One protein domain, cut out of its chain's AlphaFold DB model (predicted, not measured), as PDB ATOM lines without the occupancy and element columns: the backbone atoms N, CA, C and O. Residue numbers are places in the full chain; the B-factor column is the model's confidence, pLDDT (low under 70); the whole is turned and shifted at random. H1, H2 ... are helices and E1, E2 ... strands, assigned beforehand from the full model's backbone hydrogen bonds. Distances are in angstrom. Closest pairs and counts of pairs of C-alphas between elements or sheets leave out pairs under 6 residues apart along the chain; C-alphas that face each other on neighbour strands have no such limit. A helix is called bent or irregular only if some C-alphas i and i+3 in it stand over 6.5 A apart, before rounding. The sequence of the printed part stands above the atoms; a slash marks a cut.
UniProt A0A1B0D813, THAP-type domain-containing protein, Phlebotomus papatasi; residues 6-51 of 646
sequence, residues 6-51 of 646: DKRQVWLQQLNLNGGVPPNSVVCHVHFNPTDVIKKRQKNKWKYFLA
ATOM      1  N   ASP A   6     387.935 406.959 403.800       81.25
ATOM      2  CA  ASP A   6     388.109 407.604 405.105       81.25
ATOM      3  C   ASP A   6     388.751 408.988 404.945       81.25
ATOM      4  O   ASP A   6     388.268 409.994 405.473       81.25
ATOM      5  N   LYS A   7     389.811 409.086 404.129       81.12
ATOM      6  CA  LYS A   7     390.444 410.381 403.824       81.12
ATOM      7  C   LYS A   7     389.526 411.305 403.029       81.12
ATOM      8  O   LYS A   7     389.594 412.525 403.193       81.12
ATOM      9  N   ARG A   8     388.682 410.752 402.156       84.00
ATOM     10  CA  ARG A   8     387.707 411.524 401.382       84.00
ATOM     11  C   ARG A   8     386.656 412.154 402.292       84.00
ATOM     12  O   ARG A   8     386.378 413.337 402.107       84.00
ATOM     13  N   GLN A   9     386.148 411.426 403.286       81.06
ATOM     14  CA  GLN A   9     385.201 411.966 404.268       81.06
ATOM     15  C   GLN A   9     385.820 413.102 405.094       81.06
ATOM     16  O   GLN A   9     385.204 414.157 405.237       81.06
ATOM     17  N   VAL A  10     387.080 412.961 405.526       82.38
ATOM     18  CA  VAL A  10     387.801 414.035 406.240       82.38
ATOM     19  C   VAL A  10     387.937 415.300 405.382       82.38
ATOM     20  O   VAL A  10     387.743 416.409 405.875       82.38
ATOM     21  N   TRP A  11     388.240 415.159 404.088       86.75
ATOM     22  CA  TRP A  11     388.333 416.300 403.169       86.75
ATOM     23  C   TRP A  11     386.975 416.963 402.911       86.75
ATOM     24  O   TRP A  11     386.911 418.185 402.800       86.75
ATOM     25  N   LEU A  12     385.898 416.179 402.806       83.94
ATOM     26  CA  LEU A  12     384.538 416.705 402.651       83.94
ATOM     27  C   LEU A  12     384.102 417.484 403.895       83.94
ATOM     28  O   LEU A  12     383.558 418.578 403.758       83.94
ATOM     29  N   GLN A  13     384.415 416.962 405.084       81.00
ATOM     30  CA  GLN A  13     384.132 417.615 406.358       81.00
ATOM     31  C   GLN A  13     384.924 418.924 406.520       81.00
ATOM     32  O   GLN A  13     384.350 419.940 406.892       81.00
ATOM     33  N   GLN A  14     386.219 418.934 406.184       79.12
ATOM     34  CA  GLN A  14     387.072 420.133 406.275       79.12
ATOM     35  C   GLN A  14     386.692 421.242 405.287       79.12
ATOM     36  O   GLN A  14     386.890 422.418 405.574       79.12
ATOM     37  N   LEU A  15     386.128 420.886 404.130       80.50
ATOM     38  CA  LEU A  15     385.677 421.846 403.120       80.50
ATOM     39  C   LEU A  15     384.190 422.226 403.266       80.50
ATOM     40  O   LEU A  15     383.676 422.948 402.414       80.50
ATOM     41  N   ASN A  16     383.496 421.753 404.314       77.44
ATOM     42  CA  ASN A  16     382.052 421.932 404.530       77.44
ATOM     43  C   ASN A  16     381.177 421.471 403.340       77.44
ATOM     44  O   ASN A  16     380.133 422.051 403.043       77.44
ATOM     45  N   LEU A  17     381.575 420.396 402.653       78.81
ATOM     46  CA  LEU A  17     380.884 419.842 401.481       78.81
ATOM     47  C   LEU A  17     380.009 418.635 401.859       78.81
ATOM     48  O   LEU A  17     380.121 417.553 401.281       78.81
ATOM     49  N   ASN A  18     379.110 418.832 402.828       64.69
ATOM     50  CA  ASN A  18     378.272 417.773 403.416       64.69
ATOM     51  C   ASN A  18     377.252 417.152 402.435       64.69
ATOM     52  O   ASN A  18     376.678 416.108 402.729       64.69
ATOM     53  N   GLY A  19     377.027 417.771 401.268       62.62
ATOM     54  CA  GLY A  19     376.108 417.290 400.225       62.62
ATOM     55  C   GLY A  19     376.705 416.280 399.236       62.62
ATOM     56  O   GLY A  19     376.019 415.874 398.301       62.62
ATOM     57  N   GLY A  20     377.969 415.879 399.417       66.50
ATOM     58  CA  GLY A  20     378.683 415.024 398.469       66.50
ATOM     59  C   GLY A  20     379.130 415.775 397.209       66.50
ATOM     60  O   GLY A  20     378.615 416.830 396.853       66.50
ATOM     61  N   VAL A  21     380.151 415.243 396.533       77.06
ATOM     62  CA  VAL A  21     380.789 415.879 395.368       77.06
ATOM     63  C   VAL A  21     380.906 414.843 394.243       77.06
ATOM     64  O   VAL A  21     381.236 413.688 394.549       77.06
ATOM     65  N   PRO A  22     380.671 415.212 392.964       77.19
ATOM     66  CA  PRO A  22     380.750 414.286 391.840       77.19
ATOM     67  C   PRO A  22     382.050 413.457 391.806       77.19
ATOM     68  O   PRO A  22     383.121 413.932 392.209       77.19
ATOM     69  N   PRO A  23     382.000 412.207 391.311       63.12
ATOM     70  CA  PRO A  23     383.205 411.417 391.096       63.12
ATOM     71  C   PRO A  23     384.134 412.141 390.106       63.12
ATOM     72  O   PRO A  23     383.681 412.687 389.106       63.12
ATOM     73  N   ASN A  24     385.441 412.143 390.399       73.12
ATOM     74  CA  ASN A  24     386.520 412.851 389.682       73.12
ATOM     75  C   ASN A  24     386.691 414.353 389.960       73.12
ATOM     76  O   ASN A  24     387.552 414.987 389.347       73.12
ATOM     77  N   SER A  25     385.968 414.934 390.916       79.62
ATOM     78  CA  SER A  25     386.256 416.307 391.336       79.62
ATOM     79  C   SER A  25     387.643 416.432 391.983       79.62
ATOM     80  O   SER A  25     388.114 415.559 392.723       79.62
ATOM     81  N   VAL A  26     388.317 417.549 391.711       83.38
ATOM     82  CA  VAL A  26     389.653 417.868 392.229       83.38
ATOM     83  C   VAL A  26     389.596 419.123 393.091       83.38
ATOM     84  O   VAL A  26     388.830 420.038 392.807       83.38
ATOM     85  N   VAL A  27     390.411 419.156 394.143       79.31
ATOM     86  CA  VAL A  27     390.582 420.336 394.998       79.31
ATOM     87  C   VAL A  27     391.843 421.049 394.525       79.31
ATOM     88  O   VAL A  27     392.879 420.407 394.339       79.31
ATOM     89  N   CYS A  28     391.759 422.354 394.263       78.94
ATOM     90  CA  CYS A  28     392.912 423.116 393.800       78.94
ATOM     91  C   CYS A  28     393.942 423.308 394.931       78.94
ATOM     92  O   CYS A  28     393.612 423.294 396.114       78.94
ATOM     93  N   HIS A  29     395.211 423.490 394.555       74.81
ATOM     94  CA  HIS A  29     396.343 423.557 395.492       74.81
ATOM     95  C   HIS A  29     396.261 424.703 396.517       74.81
ATOM     96  O   HIS A  29     396.941 424.651 397.532       74.81
ATOM     97  N   VAL A  30     395.432 425.719 396.256       74.44
ATOM     98  CA  VAL A  30     395.245 426.904 397.110       74.44
ATOM     99  C   VAL A  30     394.552 426.568 398.433       74.44
ATOM    100  O   VAL A  30     394.656 427.330 399.384       74.44
ATOM    101  N   HIS A  31     393.875 425.418 398.506       80.56
ATOM    102  CA  HIS A  31     393.235 424.926 399.725       80.56
ATOM    103  C   HIS A  31     394.164 424.071 400.596       80.56
ATOM    104  O   HIS A  31     393.678 423.418 401.505       80.56
ATOM    105  N   PHE A  32     395.471 424.016 400.335       83.12
ATOM    106  CA  PHE A  32     396.426 423.239 401.135       83.12
ATOM    107  C   PHE A  32     397.559 424.135 401.625       83.12
ATOM    108  O   PHE A  32     397.885 425.132 400.977       83.12
ATOM    109  N   ASN A  33     398.193 423.773 402.744       77.81
ATOM    110  CA  ASN A  33     399.349 424.530 403.210       77.81
ATOM    111  C   ASN A  33     400.495 424.405 402.195       77.81
ATOM    112  O   ASN A  33     400.722 423.318 401.656       77.81
ATOM    113  N   PRO A  34     401.282 425.472 401.966       74.25
ATOM    114  CA  PRO A  34     402.435 425.412 401.066       74.25
ATOM    115  C   PRO A  34     403.448 424.317 401.437       74.25
ATOM    116  O   PRO A  34     404.111 423.771 400.558       74.25
ATOM    117  N   THR A  35     403.537 423.960 402.724       77.62
ATOM    118  CA  THR A  35     404.387 422.877 403.249       77.62
ATOM    119  C   THR A  35     403.928 421.480 402.832       77.62
ATOM    120  O   THR A  35     404.738 420.555 402.808       77.62
ATOM    121  N   ASP A  36     402.656 421.324 402.460       79.94
ATOM    122  CA  ASP A  36     402.052 420.040 402.095       79.94
ATOM    123  C   ASP A  36     402.182 419.739 400.593       79.94
ATOM    124  O   ASP A  36     401.834 418.646 400.138       79.94
ATOM    125  N   VAL A  37     402.706 420.688 399.808       81.25
ATOM    126  CA  VAL A  37     402.923 420.551 398.364       81.25
ATOM    127  C   VAL A  37     404.379 420.171 398.088       81.25
ATOM    128  O   VAL A  37     405.299 420.982 398.128       81.25
ATOM    129  N   ILE A  38     404.594 418.907 397.736       80.62
ATOM    130  CA  ILE A  38     405.904 418.326 397.451       80.62
ATOM    131  C   ILE A  38     406.198 418.394 395.953       80.62
ATOM    132  O   ILE A  38     405.466 417.862 395.115       80.62
ATOM    133  N   LYS A  39     407.341 418.977 395.596       81.44
ATOM    134  CA  LYS A  39     407.837 419.018 394.217       81.44
ATOM    135  C   LYS A  39     408.749 417.816 393.943       81.44
ATOM    136  O   LYS A  39     409.797 417.681 394.565       81.44
ATOM    137  N   LYS A  40     408.384 416.946 392.992       80.88
ATOM    138  CA  LYS A  40     409.192 415.782 392.572       80.88
ATOM    139  C   LYS A  40     409.482 415.820 391.072       80.88
ATOM    140  O   LYS A  40     408.654 416.254 390.268       80.88
ATOM    141  N   ARG A  41     410.670 415.362 390.674       71.38
ATOM    142  CA  ARG A  41     411.088 415.285 389.266       71.38
ATOM    143  C   ARG A  41     410.659 413.941 388.675       71.38
ATOM    144  O   ARG A  41     411.036 412.895 389.188       71.38
ATOM    145  N   GLN A  42     409.888 413.965 387.590       75.12
ATOM    146  CA  GLN A  42     409.408 412.762 386.902       75.12
ATOM    147  C   GLN A  42     409.556 412.937 385.385       75.12
ATOM    148  O   GLN A  42     409.103 413.943 384.843       75.12
ATOM    149  N   LYS A  43     410.184 411.970 384.694       60.91
ATOM    150  CA  LYS A  43     410.382 411.975 383.224       60.91
ATOM    151  C   LYS A  43     410.841 413.347 382.679       60.91
ATOM    152  O   LYS A  43     410.217 413.911 381.786       60.91
ATOM    153  N   ASN A  44     411.900 413.911 383.269       68.88
ATOM    154  CA  ASN A  44     412.487 415.215 382.908       68.88
ATOM    155  C   ASN A  44     411.587 416.461 383.052       68.88
ATOM    156  O   ASN A  44     411.942 417.522 382.547       68.88
ATOM    157  N   LYS A  45     410.480 416.393 383.803       63.34
ATOM    158  CA  LYS A  45     409.691 417.573 384.197       63.34
ATOM    159  C   LYS A  45     409.469 417.608 385.710       63.34
ATOM    160  O   LYS A  45     409.349 416.569 386.361       63.34
ATOM    161  N   TRP A  46     409.422 418.809 386.278       74.12
ATOM    162  CA  TRP A  46     409.005 419.005 387.665       74.12
ATOM    163  C   TRP A  46     407.486 418.885 387.763       74.12
ATOM    164  O   TRP A  46     406.767 419.541 387.011       74.12
ATOM    165  N   LYS A  47     407.004 418.053 388.687       77.19
ATOM    166  CA  LYS A  47     405.582 417.912 389.012       77.19
ATOM    167  C   LYS A  47     405.362 418.157 390.504       77.19
ATOM    168  O   LYS A  47     406.234 417.854 391.318       77.19
ATOM    169  N   TYR A  48     404.203 418.710 390.836       79.75
ATOM    170  CA  TYR A  48     403.775 418.969 392.208       79.75
ATOM    171  C   TYR A  48     402.811 417.870 392.652       79.75
ATOM    172  O   TYR A  48     401.937 417.464 391.888       79.75
ATOM    173  N   PHE A  49     402.997 417.380 393.871       80.19
ATOM    174  CA  PHE A  49     402.195 416.342 394.506       80.19
ATOM    175  C   PHE A  49     401.830 416.797 395.914       80.19
ATOM    176  O   PHE A  49     402.578 417.552 396.523       80.19
ATOM    177  N   LEU A  50     400.715 416.315 396.450       82.06
ATOM    178  CA  LEU A  50     400.399 416.510 397.862       82.06
ATOM    179  C   LEU A  50     401.134 415.476 398.721       82.06
ATOM    180  O   LEU A  50     401.363 414.341 398.287       82.06
ATOM    181  N   ALA A  51     401.509 415.865 399.937       82.25
ATOM    182  CA  ALA A  51     402.060 414.959 400.932       82.25
ATOM    183  C   ALA A  51     401.035 413.856 401.300       82.25
ATOM    184  O   ALA A  51     399.832 414.121 401.297       82.25
TER     185      ALA A  51
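Overview. This is residues 6 to 51 of the 646 residues of the protein "THAP-type domain-containing protein" of Phlebotomus papatasi (UniProt A0A1B0D813). Picture a two-stranded hairpin, E1 and E2, at one end of an elongated model and one short helix, H1, at the other, with a long winding stretch, residues 15 to 36, running between them. The tip of the hairpin, residues 41 to 46, sticks out free at its end, and helix and hairpin have no shared core. The printed part has 46 residues with one named helix and two named strands, in the order H1, E1, E2; the sheet's order is E1 - E2, antiparallel. The class is mixed, helices and strands, though under half of the residues, 21 of 46, are in named elements. The whole is loose, with a radius of gyration of the C-alphas of 13.2 A, and spans 40 by 22 by 19 A.

Arrangement. Begin with the sheet, where E1, residues 37 to 42, and E2, residues 45 to 50, form a hairpin. They are antiparallel neighbours, with 146 degrees between their N-to-C directions. Look at C-alphas 39 and 48, which face each other at 4.5 A, and at C-alphas 37 and 50, which face each other at 4.8 A. Across the pair, N 38 and O 49 are within hydrogen-bond range at 2.7 A, and so are N 49 and O 38 at 2.8 A. Now go to H1, residues 6 to 14: it and E2 are apart. In H1 every O i to N i+4 pair is within hydrogen-bond range.

Along the chain. Find C-alpha 37 at (402.923, 420.551, 398.364); from there E1 runs 15.3 A to C-alpha 42. E2 begins at Lys 45 and runs 16.6 A to C-alpha 50 at (400.399, 416.510, 397.862). For H1, look at C-alpha 6 at (388.109, 407.604, 405.105); the helix, which is not bent, runs 12.6 A to C-alpha 14. Between H1 and E1, residues 29 to 31 and residues 34 to 36 are helical runs too short to bear a name.

Size, cuts and confidence. The two C-alphas farthest apart are those of Gly 19 and Asn 44, at 40.3 A, while the first and last printed C-alphas, of Asp 6 and Ala 51, are 16.3 A apart. From H1 to E1 you cross a long link of 22 residues; from E1 to E2 the link is tight, with 2 residues. The printed part has no cut. In the B-factor column the mean pLDDT of the printed part is 77.1, and residues 18 to 20, residue 23 and residues 43 to 45 are under 70, the low-confidence places of this model.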